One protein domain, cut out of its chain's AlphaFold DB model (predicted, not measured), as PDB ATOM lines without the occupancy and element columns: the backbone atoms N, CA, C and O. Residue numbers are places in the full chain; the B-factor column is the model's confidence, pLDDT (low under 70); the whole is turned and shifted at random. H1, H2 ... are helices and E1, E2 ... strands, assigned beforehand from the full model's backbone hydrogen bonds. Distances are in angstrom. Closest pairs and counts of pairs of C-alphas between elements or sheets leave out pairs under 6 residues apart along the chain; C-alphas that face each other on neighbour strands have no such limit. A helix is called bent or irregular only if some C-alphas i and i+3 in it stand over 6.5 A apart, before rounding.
ATOM      1  N   VAL A  13     273.901 215.901 370.466       93.12
ATOM      2  CA  VAL A  13     274.930 215.321 371.344       93.12
ATOM      3  C   VAL A  13     275.715 214.228 370.617       93.12
ATOM      4  O   VAL A  13     276.924 214.120 370.798       93.12
ATOM      5  N   GLU A  14     275.055 213.453 369.757       92.81
ATOM      6  CA  GLU A  14     275.653 212.337 369.011       92.81
ATOM      7  C   GLU A  14     276.645 212.787 367.931       92.81
ATOM      8  O   GLU A  14     277.361 211.958 367.368       92.81
ATOM      9  N   TYR A  15     276.700 214.089 367.637       94.38
ATOM     10  CA  TYR A  15     277.682 214.679 366.728       94.38
ATOM     11  C   TYR A  15     278.993 215.055 367.423       94.38
ATOM     12  O   TYR A  15     279.953 215.396 366.734       94.38
ATOM     13  N   LEU A  16     279.046 214.998 368.757       95.50
ATOM     14  CA  LEU A  16     280.225 215.367 369.531       95.50
ATOM     15  C   LEU A  16     281.013 214.128 369.966       95.50
ATOM     16  O   LEU A  16     280.447 213.150 370.453       95.50
ATOM     17  N   ASN A  17     282.339 214.197 369.872       96.31
ATOM     18  CA  ASN A  17     283.243 213.192 370.420       96.31
ATOM     19  C   ASN A  17     283.850 213.684 371.737       96.31
ATOM     20  O   ASN A  17     284.722 214.545 371.745       96.31
ATOM     21  N   TYR A  18     283.437 213.134 372.875       95.75
ATOM     22  CA  TYR A  18     283.922 213.577 374.182       95.75
ATOM     23  C   TYR A  18     284.116 212.411 375.155       95.75
ATOM     24  O   TYR A  18     283.410 211.408 375.127       95.75
ATOM     25  N   GLY A  19     285.089 212.555 376.058       95.75
ATOM     26  CA  GLY A  19     285.337 211.583 377.125       95.75
ATOM     27  C   GLY A  19     284.542 211.867 378.404       95.75
ATOM     28  O   GLY A  19     284.036 212.972 378.615       95.75
ATOM     29  N   GLU A  20     284.531 210.901 379.328       96.69
ATOM     30  CA  GLU A  20     283.806 210.985 380.611       96.69
ATOM     31  C   GLU A  20     284.139 212.237 381.435       96.69
ATOM     32  O   GLU A  20     283.271 212.819 382.086       96.69
ATOM     33  N   LYS A  21     285.404 212.678 381.415       95.56
ATOM     34  CA  LYS A  21     285.830 213.888 382.131       95.56
ATOM     35  C   LYS A  21     285.137 215.137 381.583       95.56
ATOM     36  O   LYS A  21     284.751 216.000 382.365       95.56
ATOM     37  N   THR A  22     285.004 215.250 380.263       96.56
ATOM     38  CA  THR A  22     284.309 216.375 379.623       96.56
ATOM     39  C   THR A  22     282.820 216.323 379.952       96.56
ATOM     40  O   THR A  22     282.271 217.350 380.341       96.56
ATOM     41  N   ALA A  23     282.211 215.132 379.897       96.69
ATOM     42  CA  ALA A  23     280.807 214.919 380.252       96.69
ATOM     43  C   ALA A  23     280.491 215.396 381.676       96.69
ATOM     44  O   ALA A  23     279.650 216.272 381.858       96.69
ATOM     45  N   LYS A  24     281.251 214.922 382.672       97.25
ATOM     46  CA  LYS A  24     281.074 215.327 384.077       97.25
ATOM     47  C   LYS A  24     281.242 216.830 384.283       97.25
ATOM     48  O   LYS A  24     280.524 217.427 385.072       97.25
ATOM     49  N   ARG A  25     282.193 217.465 383.588       96.94
ATOM     50  CA  ARG A  25     282.394 218.918 383.704       96.94
ATOM     51  C   ARG A  25     281.251 219.711 383.087       96.94
ATOM     52  O   ARG A  25     280.844 220.697 383.679       96.94
ATOM     53  N   ALA A  26     280.740 219.292 381.932       95.88
ATOM     54  CA  ALA A  26     279.567 219.924 381.337       95.88
ATOM     55  C   ALA A  26     278.338 219.803 382.255       95.88
ATOM     56  O   ALA A  26     277.606 220.772 382.402       95.88
ATOM     57  N   GLU A  27     278.165 218.655 382.917       96.12
ATOM     58  CA  GLU A  27     277.057 218.396 383.846       96.12
ATOM     59  C   GLU A  27     277.167 219.170 385.173       96.12
ATOM     60  O   GLU A  27     276.167 219.674 385.674       96.12
ATOM     61  N   TRP A  28     278.360 219.245 385.774       97.00
ATOM     62  CA  TRP A  28     278.532 219.782 387.135       97.00
ATOM     63  C   TRP A  28     278.869 221.273 387.190       97.00
ATOM     64  O   TRP A  28     278.722 221.895 388.243       97.00
ATOM     65  N   GLU A  29     279.383 221.844 386.101       97.88
ATOM     66  CA  GLU A  29     279.694 223.272 386.038       97.88
ATOM     67  C   GLU A  29     278.434 224.091 385.704       97.88
ATOM     68  O   GLU A  29     277.450 223.591 385.165       97.88
ATOM     69  N   CYS A  30     278.454 225.374 386.056       98.00
ATOM     70  CA  CYS A  30     277.377 226.317 385.774       98.00
ATOM     71  C   CYS A  30     277.661 227.046 384.459       98.00
ATOM     72  O   CYS A  30     278.797 227.454 384.207       98.00
ATOM     73  N   TRP A  31     276.625 227.254 383.648       98.50
ATOM     74  CA  TRP A  31     276.758 227.803 382.299       98.50
ATOM     75  C   TRP A  31     275.771 228.938 382.054       98.50
ATOM     76  O   TRP A  31     274.618 228.867 382.477       98.50
ATOM     77  N   SER A  32     276.215 229.961 381.331       98.38
ATOM     78  CA  SER A  32     275.336 230.959 380.725       98.38
ATOM     79  C   SER A  32     275.603 231.057 379.222       98.38
ATOM     80  O   SER A  32     276.712 230.794 378.746       98.38
ATOM     81  N   PHE A  33     274.558 231.402 378.471       98.62
ATOM     82  CA  PHE A  33     274.574 231.451 377.012       98.62
ATOM     83  C   PHE A  33     274.090 232.818 376.549       98.62
ATOM     84  O   PHE A  33     273.054 233.303 377.007       98.62
ATOM     85  N   ARG A  34     274.832 233.445 375.636       98.06
ATOM     86  CA  ARG A  34     274.450 234.720 375.021       98.06
ATOM     87  C   ARG A  34     274.644 234.644 373.516       98.06
ATOM     88  O   ARG A  34     275.701 234.234 373.056       98.06
ATOM     89  N   LEU A  35     273.652 235.086 372.755       97.56
ATOM     90  CA  LEU A  35     273.780 235.225 371.307       97.56
ATOM     91  C   LEU A  35     274.644 236.451 371.003       97.56
ATOM     92  O   LEU A  35     274.364 237.540 371.508       97.56
ATOM     93  N   VAL A  36     275.707 236.265 370.226       96.56
ATOM     94  CA  VAL A  36     276.657 237.341 369.873       96.56
ATOM     95  C   VAL A  36     276.773 237.564 368.371       96.56
ATOM     96  O   VAL A  36     277.445 238.496 367.942       96.56
ATOM     97  N   GLY A  37     276.086 236.748 367.578       94.50
ATOM     98  CA  GLY A  37     276.040 236.850 366.131       94.50
ATOM     99  C   GLY A  37     275.175 235.746 365.527       94.50
ATOM    100  O   GLY A  37     274.764 234.825 366.245       94.50
ATOM    101  N   PRO A  38     274.906 235.814 364.211       95.38
ATOM    102  CA  PRO A  38     274.278 234.718 363.487       95.38
ATOM    103  C   PRO A  38     275.087 233.440 363.689       95.38
ATOM    104  O   PRO A  38     276.293 233.428 363.439       95.38
ATOM    105  N   LEU A  39     274.432 232.381 364.169       96.75
ATOM    106  CA  LEU A  39     275.060 231.087 364.456       96.75
ATOM    107  C   LEU A  39     276.245 231.159 365.443       96.75
ATOM    108  O   LEU A  39     277.110 230.283 365.445       96.75
ATOM    109  N   GLN A  40     276.294 232.183 366.300       97.81
ATOM    110  CA  GLN A  40     277.364 232.373 367.278       97.81
ATOM    111  C   GLN A  40     276.811 232.550 368.689       97.81
ATOM    112  O   GLN A  40     276.056 233.485 368.985       97.81
ATOM    113  N   VAL A  41     277.250 231.672 369.589       98.62
ATOM    114  CA  VAL A  41     276.853 231.681 370.998       98.62
ATOM    115  C   VAL A  41     278.083 231.879 371.868       98.62
ATOM    116  O   VAL A  41     278.990 231.054 371.868       98.62
ATOM    117  N   LEU A  42     278.105 232.948 372.658       98.62
ATOM    118  CA  LEU A  42     279.056 233.105 373.749       98.62
ATOM    119  C   LEU A  42     278.646 232.178 374.894       98.62
ATOM    120  O   LEU A  42     277.620 232.389 375.548       98.62
ATOM    121  N   VAL A  43     279.459 231.152 375.124       98.75
ATOM    122  CA  VAL A  43     279.285 230.164 376.187       98.75
ATOM    123  C   VAL A  43     280.202 230.535 377.342       98.75
ATOM    124  O   VAL A  43     281.425 230.504 377.201       98.75
ATOM    125  N   THR A  44     279.617 230.879 378.488       98.69
ATOM    126  CA  THR A  44     280.365 231.300 379.681       98.69
ATOM    127  C   THR A  44     280.266 230.254 380.772       98.69
ATOM    128  O   THR A  44     279.172 229.820 381.135       98.69
ATOM    129  N   ASN A  45     281.414 229.861 381.321       98.31
ATOM    130  CA  ASN A  45     281.464 229.015 382.503       98.31
ATOM    131  C   ASN A  45     281.359 229.859 383.779       98.31
ATOM    132  O   ASN A  45     282.332 230.446 384.253       98.31
ATOM    133  N   GLU A  46     280.165 229.887 384.350       98.38
ATOM    134  CA  GLU A  46     279.832 230.673 385.536       98.38
ATOM    135  C   GLU A  46     280.442 230.088 386.826       98.38
ATOM    136  O   GLU A  46     280.550 230.796 387.826       98.38
ATOM    137  N   SER A  47     280.917 228.833 386.827       97.56
ATOM    138  CA  SER A  47     281.597 228.250 388.000       97.56
ATOM    139  C   SER A  47     282.917 228.942 388.353       97.56
ATOM    140  O   SER A  47     283.393 228.781 389.473       97.56
ATOM    141  N   TYR A  48     283.497 229.723 387.438       96.06
ATOM    142  CA  TYR A  48     284.699 230.524 387.698       96.06
ATOM    143  C   TYR A  48     284.408 231.853 388.416       96.06
ATOM    144  O   TYR A  48     285.335 232.588 388.755       96.06
ATOM    145  N   GLY A  49     283.139 232.175 388.697       96.62
ATOM    146  CA  GLY A  49     282.761 233.337 389.499       96.62
ATOM    147  C   GLY A  49     283.308 234.645 388.927       96.62
ATOM    148  O   GLY A  49     282.982 235.021 387.805       96.62
ATOM    149  N   VAL A  50     284.153 235.341 389.690       96.00
ATOM    150  CA  VAL A  50     284.760 236.617 389.265       96.00
ATOM    151  C   VAL A  50     285.697 236.478 388.060       96.00
ATOM    152  O   VAL A  50     285.939 237.459 387.369       96.00
ATOM    153  N   GLU A  51     286.199 235.273 387.780       96.81
ATOM    154  CA  GLU A  51     287.101 234.994 386.654       96.81
ATOM    155  C   GLU A  51     286.356 234.471 385.416       96.81
ATOM    156  O   GLU A  51     286.981 234.099 384.423       96.81
ATOM    157  N   LYS A  52     285.017 234.426 385.447       97.19
ATOM    158  CA  LYS A  52     284.208 233.819 384.382       97.19
ATOM    159  C   LYS A  52     284.432 234.417 382.998       97.19
ATOM    160  O   LYS A  52     284.315 233.698 382.014       97.19
ATOM    161  N   ASP A  53     284.802 235.693 382.916       95.81
ATOM    162  CA  ASP A  53     285.037 236.371 381.640       95.81
ATOM    163  C   ASP A  53     286.268 235.793 380.913       95.81
ATOM    164  O   ASP A  53     286.294 235.745 379.688       95.81
ATOM    165  N   ALA A  54     287.251 235.248 381.645       96.31
ATOM    166  CA  ALA A  54     288.368 234.487 381.066       96.31
ATOM    167  C   ALA A  54     287.960 233.066 380.612       96.31
ATOM    168  O   ALA A  54     288.731 232.342 379.972       96.31
ATOM    169  N   HIS A  55     286.734 232.663 380.944       96.62
ATOM    170  CA  HIS A  55     286.112 231.386 380.617       96.62
ATOM    171  C   HIS A  55     284.812 231.559 379.814       96.62
ATOM    172  O   HIS A  55     283.914 230.714 379.886       96.62
ATOM    173  N   ALA A  56     284.740 232.640 379.036       98.25
ATOM    174  CA  ALA A  56     283.709 232.903 378.046       98.25
ATOM    175  C   ALA A  56     284.304 232.743 376.640       98.25
ATOM    176  O   ALA A  56     285.273 233.417 376.295       98.25
ATOM    177  N   TYR A  57     283.742 231.838 375.839       98.50
ATOM    178  CA  TYR A  57     284.236 231.540 374.490       98.50
ATOM    179  C   TYR A  57     283.080 231.493 373.504       98.50
ATOM    180  O   TYR A  57     282.015 230.957 373.828       98.50
ATOM    181  N   VAL A  58     283.283 232.033 372.304       98.62
ATOM    182  CA  VAL A  58     282.284 231.910 371.243       98.62
ATOM    183  C   VAL A  58     282.342 230.502 370.664       98.62
ATOM    184  O   VAL A  58     283.412 229.962 370.373       98.62
ATOM    185  N   VAL A  59     281.165 229.902 370.532       98.62
ATOM    186  CA  VAL A  59     280.935 228.624 369.874       98.62
ATOM    187  C   VAL A  59     280.126 228.884 368.610       98.62
ATOM    188  O   VAL A  59     279.030 229.449 368.671       98.62
ATOM    189  N   ALA A  60     280.683 228.480 367.472       98.19
ATOM    190  CA  ALA A  60     280.015 228.502 366.182       98.19
ATOM    191  C   ALA A  60     279.092 227.286 366.043       98.19
ATOM    192  O   ALA A  60     279.462 226.159 366.395       98.19
ATOM    193  N   VAL A  61     277.901 227.529 365.513       98.00
ATOM    194  CA  VAL A  61     276.846 226.540 365.288       98.00
ATOM    195  C   VAL A  61     276.672 226.325 363.783       98.00
ATOM    196  O   VAL A  61     276.769 227.264 363.000       98.00
ATOM    197  N   GLU A  62     276.402 225.097 363.360       96.94
ATOM    198  CA  GLU A  62     276.081 224.750 361.972       96.94
ATOM    199  C   GLU A  62     274.767 223.974 361.918       96.94
ATOM    200  O   GLU A  62     274.475 223.182 362.813       96.94
ATOM    201  N   ASP A  63     273.984 224.201 360.866       95.38
ATOM    202  CA  ASP A  63     272.820 223.384 360.534       95.38
ATOM    203  C   ASP A  63     273.269 222.147 359.746       95.38
ATOM    204  O   ASP A  63     273.740 222.252 358.610       95.38
ATOM    205  N   VAL A  64     273.102 220.967 360.340       94.31
ATOM    206  CA  VAL A  64     273.364 219.685 359.690       94.31
ATOM    207  C   VAL A  64     272.044 218.953 359.480       94.31
ATOM    208  O   VAL A  64     271.649 218.089 360.260       94.31
ATOM    209  N   GLY A  65     271.365 219.290 358.383       89.56
ATOM    210  CA  GLY A  65     270.143 218.604 357.960       89.56
ATOM    211  C   GLY A  65     268.938 218.879 358.861       89.56
ATOM    212  O   GLY A  65     268.151 217.972 359.109       89.56
ATOM    213  N   GLY A  66     268.807 220.111 359.352       89.00
ATOM    214  CA  GLY A  66     267.769 220.558 360.278       89.00
ATOM    215  C   GLY A  66     268.152 220.421 361.752       89.00
ATOM    216  O   GLY A  66     267.377 220.823 362.617       89.00
ATOM    217  N   VAL A  67     269.329 219.867 362.056       91.81
ATOM    218  CA  VAL A  67     269.840 219.722 363.422       91.81
ATOM    219  C   VAL A  67     270.999 220.685 363.617       91.81
ATOM    220  O   VAL A  67     272.054 220.527 363.000       91.81
ATOM    221  N   PHE A  68     270.831 221.663 364.507       96.12
ATOM    222  CA  PHE A  68     271.925 222.563 364.846       96.12
ATOM    223  C   PHE A  68     272.934 221.873 365.760       96.12
ATOM    224  O   PHE A  68     272.564 221.276 366.776       96.12
ATOM    225  N   VAL A  69     274.211 221.957 365.392       97.00
ATOM    226  CA  VAL A  69     275.327 221.326 366.102       97.00
ATOM    227  C   VAL A  69     276.486 222.312 366.282       97.00
ATOM    228  O   VAL A  69     276.763 223.107 365.382       97.00
ATOM    229  N   PRO A  70     277.210 222.286 367.413       97.44
ATOM    230  CA  PRO A  70     278.438 223.057 367.567       97.44
ATOM    231  C   PRO A  70     279.541 222.525 366.654       97.44
ATOM    232  O   PRO A  70     279.742 221.313 366.570       97.44
ATOM    233  N   ARG A  71     280.312 223.420 366.034       95.56
ATOM    234  CA  ARG A  71     281.410 223.037 365.128       95.56
ATOM    235  C   ARG A  71     282.769 223.495 365.589       95.56
ATOM    236  O   ARG A  71     283.686 222.683 365.661       95.56
ATOM    237  N   GLU A  72     282.876 224.755 365.977       96.62
ATOM    238  CA  GLU A  72     284.133 225.361 366.405       96.62
ATOM    239  C   GLU A  72     283.911 226.139 367.696       96.62
ATOM    240  O   GLU A  72     282.850 226.720 367.919       96.62
ATOM    241  N   CYS A  73     284.908 226.127 368.569       98.12
ATOM    242  CA  CYS A  73     284.924 226.890 369.802       98.12
ATOM    243  C   CYS A  73     286.260 227.621 369.933       98.12
ATOM    244  O   CYS A  73     287.322 227.049 369.720       98.12
ATOM    245  N   GLU A  74     286.237 228.877 370.366       97.62
ATOM    246  CA  GLU A  74     287.461 229.679 370.521       97.62
ATOM    247  C   GLU A  74     288.360 229.225 371.685       97.62
ATOM    248  O   GLU A  74     289.472 229.730 371.868       97.62
ATOM    249  N   CYS A  75     287.893 228.283 372.509       97.31
ATOM    250  CA  CYS A  75     288.628 227.866 373.689       97.31
ATOM    251  C   CYS A  75     289.915 227.097 373.333       97.31
ATOM    252  O   CYS A  75     289.961 226.363 372.341       97.31
ATOM    253  N   PRO A  76     290.953 227.152 374.192       96.19
ATOM    254  CA  PRO A  76     292.210 226.448 373.937       96.19
ATOM    255  C   PRO A  76     292.050 224.938 373.717       96.19
ATOM    256  O   PRO A  76     292.819 224.339 372.976       96.19
ATOM    257  N   ALA A  77     291.063 224.311 374.367       94.50
ATOM    258  CA  ALA A  77     290.851 222.874 374.238       94.50
ATOM    259  C   ALA A  77     290.428 222.470 372.823       94.50
ATOM    260  O   ALA A  77     290.851 221.414 372.384       94.50
ATOM    261  N   ASP A  78     289.641 223.300 372.140       95.75
ATOM    262  CA  ASP A  78     289.185 223.044 370.771       95.75
ATOM    263  C   ASP A  78     290.280 223.396 369.757       95.75
ATOM    264  O   ASP A  78     290.561 222.636 368.845       95.75
ATOM    265  N   ARG A  79     290.990 224.513 369.981       92.94
ATOM    266  CA  ARG A  79     292.079 224.968 369.101       92.94
ATOM    267  C   ARG A  79     293.236 223.969 368.978       92.94
ATOM    268  O   ARG A  79     293.911 223.953 367.954       92.94
ATOM    269  N   PHE A  80     293.556 223.244 370.049       90.25
ATOM    270  CA  PHE A  80     294.754 222.398 370.108       90.25
ATOM    271  C   PHE A  80     294.449 220.896 370.121       90.25
ATOM    272  O   PHE A  80     295.385 220.099 370.216       90.25
ATOM    273  N   ARG A  81     293.172 220.498 370.091       84.94
ATOM    274  CA  ARG A  81     292.762 219.091 370.110       84.94
ATOM    275  C   ARG A  81     291.611 218.876 369.136       84.94
ATOM    276  O   ARG A  81     290.481 219.241 369.430       84.94
ATOM    277  N   ASP A  82     291.909 218.212 368.026       81.31
ATOM    278  CA  ASP A  82     290.920 217.920 366.980       81.31
ATOM    279  C   ASP A  82     290.166 216.605 367.237       81.31
ATOM    280  O   ASP A  82     289.158 216.312 366.600       81.31
ATOM    281  N   ASP A  83     290.674 215.776 368.154       89.19
ATOM    282  CA  ASP A  83     290.162 214.436 368.420       89.19
ATOM    283  C   ASP A  83     289.019 214.413 369.440       89.19
ATOM    284  O   ASP A  83     288.296 213.422 369.492       89.19
ATOM    285  N   TYR A  84     288.828 215.474 370.232       93.50
ATOM    286  CA  TYR A  84     287.751 215.563 371.219       93.50
ATOM    287  C   TYR A  84     287.146 216.960 371.306       93.50
ATOM    288  O   TYR A  84     287.855 217.946 371.502       93.50
ATOM    289  N   ASP A  85     285.822 217.016 371.346       97.31
ATOM    290  CA  ASP A  85     285.069 218.234 371.570       97.31
ATOM    291  C   ASP A  85     285.234 218.760 372.996       97.31
ATOM    292  O   ASP A  85     285.215 218.041 374.009       97.31
ATOM    293  N   CYS A  86     285.403 220.078 373.075       97.62
ATOM    294  CA  CYS A  86     285.563 220.771 374.336       97.62
ATOM    295  C   CYS A  86     284.259 220.797 375.152       97.62
ATOM    296  O   CYS A  86     283.142 220.701 374.639       97.62
ATOM    297  N   LYS A  87     284.394 221.027 376.462       97.31
ATOM    298  CA  LYS A  87     283.245 221.126 377.375       97.31
ATOM    299  C   LYS A  87     282.253 222.238 377.010       97.31
ATOM    300  O   LYS A  87     281.096 222.118 377.371       97.31
ATOM    301  N   HIS A  88     282.679 223.288 376.299       98.44
ATOM    302  CA  HIS A  88     281.798 224.390 375.892       98.44
ATOM    303  C   HIS A  88     280.821 223.956 374.795       98.44
ATOM    304  O   HIS A  88     279.636 224.259 374.894       98.44
ATOM    305  N   LYS A  89     281.293 223.187 373.802       98.12
ATOM    306  CA  LYS A  89     280.430 222.569 372.786       98.12
ATOM    307  C   LYS A  89     279.428 221.626 373.442       98.12
ATOM    308  O   LYS A  89     278.230 221.737 373.208       98.12
ATOM    309  N   LEU A  90     279.910 220.759 374.335       98.06
ATOM    310  CA  LEU A  90     279.040 219.824 375.043       98.06
ATOM    311  C   LEU A  90     278.021 220.536 375.942       98.06
ATOM    312  O   LEU A  90     276.856 220.165 375.935       98.06
ATOM    313  N   ALA A  91     278.425 221.574 376.677       98.31
ATOM    314  CA  ALA A  91     277.517 222.363 377.506       98.31
ATOM    315  C   ALA A  91     276.467 223.107 376.670       98.31
ATOM    316  O   ALA A  91     275.303 223.149 377.061       98.31
ATOM    317  N   LEU A  92     276.842 223.645 375.502       98.44
ATOM    318  CA  LEU A  92     275.885 224.269 374.589       98.44
ATOM    319  C   LEU A  92     274.800 223.279 374.163       98.44
ATOM    320  O   LEU A  92     273.624 223.616 374.225       98.44
ATOM    321  N   VAL A  93     275.167 222.047 373.815       97.19
ATOM    322  CA  VAL A  93     274.181 221.042 373.391       97.19
ATOM    323  C   VAL A  93     273.394 220.459 374.561       97.19
ATOM    324  O   VAL A  93     272.183 220.302 374.458       97.19
ATOM    325  N   ALA A  94     274.056 220.119 375.666       96.19
ATOM    326  CA  ALA A  94     273.433 219.399 376.776       96.19
ATOM    327  C   ALA A  94     272.645 220.311 377.730       96.19
ATOM    328  O   ALA A  94     271.654 219.871 378.305       96.19
ATOM    329  N   VAL A  95     273.083 221.563 377.912       96.81
ATOM    330  CA  VAL A  95     272.478 222.521 378.856       96.81
ATOM    331  C   VAL A  95     271.744 223.638 378.116       96.81
ATOM    332  O   VAL A  95     270.618 223.963 378.477       96.81
ATOM    333  N   GLY A  96     272.352 224.214 377.074       96.31
ATOM    334  CA  GLY A  96     271.685 225.211 376.225       96.31
ATOM    335  C   GLY A  96     270.605 224.590 375.333       96.31
ATOM    336  O   GLY A  96     269.526 225.158 375.160       96.31
ATOM    337  N   GLY A  97     270.873 223.394 374.811       95.44
ATOM    338  CA  GLY A  97     269.954 222.647 373.964       95.44
ATOM    339  C   GLY A  97     269.743 223.271 372.586       95.44
ATOM    340  O   GLY A  97     270.349 224.281 372.217       95.44
ATOM    341  N   GLN A  98     268.828 222.664 371.826       93.88
ATOM    342  CA  GLN A  98     268.436 223.170 370.508       93.88
ATOM    343  C   GLN A  98     267.862 224.584 370.575       93.88
ATOM    344  O   GLN A  98     268.164 225.393 369.713       93.88
ATOM    345  N   VAL A  99     267.145 224.934 371.648       95.81
ATOM    346  CA  VAL A  99     266.525 226.260 371.808       95.81
ATOM    347  C   VAL A  99     267.540 227.398 371.660       95.81
ATOM    348  O   VAL A  99     267.276 228.373 370.963       95.81
ATOM    349  N   VAL A 100     268.714 227.286 372.289       97.75
ATOM    350  CA  VAL A 100     269.754 228.323 372.184       97.75
ATOM    351  C   VAL A 100     270.366 228.353 370.782       97.75
ATOM    352  O   VAL A 100     270.630 229.432 370.254       97.75
ATOM    353  N   MET A 101     270.582 227.190 370.168       97.31
ATOM    354  CA  MET A 101     271.204 227.079 368.846       97.31
ATOM    355  C   MET A 101     270.270 227.539 367.715       97.31
ATOM    356  O   MET A 101     270.694 228.296 366.845       97.31
ATOM    357  N   GLU A 102     268.988 227.188 367.773       96.50
ATOM    358  CA  GLU A 102     267.940 227.697 366.882       96.50
ATOM    359  C   GLU A 102     267.771 229.213 367.035       96.50
ATOM    360  O   GLU A 102     267.656 229.933 366.043       96.50
ATOM    361  N   ALA A 103     267.822 229.731 368.268       96.75
ATOM    362  CA  ALA A 103     267.787 231.171 368.505       96.75
ATOM    363  C   ALA A 103     269.017 231.878 367.908       96.75
ATOM    364  O   ALA A 103     268.884 232.971 367.359       96.75
ATOM    365  N   ALA A 104     270.198 231.250 367.961       96.56
ATOM    366  CA  ALA A 104     271.398 231.745 367.289       96.56
ATOM    367  C   ALA A 104     271.246 231.739 365.761       96.56
ATOM    368  O   ALA A 104     271.701 232.666 365.096       96.56
ATOM    369  N   ALA A 105     270.587 230.728 365.194       94.94
ATOM    370  CA  ALA A 105     270.301 230.663 363.763       94.94
ATOM    371  C   ALA A 105     269.286 231.728 363.315       94.94
ATOM    372  O   ALA A 105     269.425 232.311 362.243       94.94
ATOM    373  N   ALA A 106     268.295 232.029 364.157       95.31
ATOM    374  CA  ALA A 106     267.314 233.089 363.925       95.31
ATOM    375  C   ALA A 106     267.856 234.504 364.213       95.31
ATOM    376  O   ALA A 106     267.161 235.499 363.983       95.31
ATOM    377  N   PHE A 107     269.078 234.620 364.737       93.31
ATOM    378  CA  PHE A 107     269.676 235.892 365.113       93.31
ATOM    379  C   PHE A 107     269.979 236.743 363.873       93.31
ATOM    380  O   PHE A 107     270.780 236.374 363.017       93.31
ATOM    381  N   SER A 108     269.355 237.920 363.785       87.25
ATOM    382  CA  SER A 108     269.603 238.872 362.696       87.25
ATOM    383  C   SER A 108     270.725 239.843 363.059       87.25
ATOM    384  O   SER A 108     270.756 240.357 364.174       87.25
ATOM    385  N   GLU A 109     271.607 240.179 362.116       74.44
ATOM    386  CA  GLU A 109     272.715 241.129 362.344       74.44
ATOM    387  C   GLU A 109     272.242 242.510 362.831       74.44
ATOM    388  O   GLU A 109     272.947 243.185 363.580       74.44
ATOM    389  N   LYS A 110     271.003 242.902 362.495       70.88
ATOM    390  CA  LYS A 110     270.383 244.145 362.976       70.88
ATOM    391  C   LYS A 110     270.296 244.212 364.509       70.88
ATOM    392  O   LYS A 110     270.321 245.297 365.078       70.88
ATOM    393  N   SER A 111     270.250 243.070 365.190       61.06
ATOM    394  CA  SER A 111     270.194 243.016 366.655       61.06
ATOM    395  C   SER A 111     271.490 243.452 367.361       61.06
ATOM    396  O   SER A 111     271.439 243.812 368.534       61.06
TER     397      SER A 111
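AT A GLANCE: This is residues 13 to 111 of the 154 residues of the protein "SWIM-type domain-containing protein" of Haloplanus salinus (UniProt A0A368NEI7). A strongly twisted sheet of four strands, E1 to E4, curls round one bent helix, H4, whose two arms fill the hollow of one face. H1 packs on the arm H4a, H2 sits beside the sheet at E2 and E1, and short H3 grazes the sheet near E4. The printed part has 99 residues, with four named helices and four named strands in the order H1 E1 E2 H2 E3 E4 H3 H4; the sheet's order is E1 - E2 - E3 - E4, all antiparallel, and the class is mixed, helices and strands. The whole is compact, with a radius of gyration of the C-alphas of 12.6 A and spans of 35 by 32 by 23 A.

IN THESE COORDINATES: E1, residues 31 to 37, is 18.5 A long and begins with C-alpha 31 at (276.758, 227.803, 382.299). E2 is residues 40 to 45, 16.1 A; E3 is residues 56 to 64, 24.9 A; E4 is residues 67 to 73, 17.9 A. H4, residues 87 to 105, was assigned as one helix by its hydrogen bonds but is bent: C-alphas 95 and 98 are 9.3 A apart. Its arms are H4a, residues 87 to 95, 11.0 A, and H4b, residues 98 to 105, 10.3 A, ending with C-alpha 105 at (270.301, 230.663, 363.763). H1, residues 20 to 28, is 12.2 A long and begins with C-alpha 20 at (283.806, 210.985, 380.611). H2 is residues 46 to 55, irregular, with C-alphas 47 and 50 9.0 A apart; H3 is residues 76 to 79.

HOW THE PARTS SIT: The hairpin E1 and E2 has N 34 and O 42 within hydrogen-bond range at 3.0 A. E2 and E3 are antiparallel at 137 degrees, with N 43 and O 57 at 2.9 A. The hairpin E3 and E4 has N 60 and O 72 at 2.8 A. H4a and H4b are on the same face of the sheet, two layers, helices on one face of a sheet. The closest C-alphas of E4 and H4a are those of Pro 70 and Lys 89, 5.6 A; of E1 and H4b, those of Leu 35 and Ala 104, 5.8 A. The arms stand at a steep tilt of 66 degrees. H1 touches H4a at a steep tilt of 55 degrees, the closest C-alphas being those of Ala 26 and Ala 91, 5.0 A. H2 stands at the sheet's level, only just, with a height over the sheet of 3.8 A. H3 and H4a are near each other. In H1, H4a and H4b every O i to N i+4 pair is within hydrogen-bond range; H2 has 0 of 6, but 5 of 7 O i to N i+3 pairs, and H3 is too short for an i+4 pair.

THE WHOLE: The C-alphas farthest apart are those of Glu 20 and Lys 110, 39.9 A. The printed part has no cut, and no link is long. Mean pLDDT of the printed part is 95.1; residue 111 is under 70.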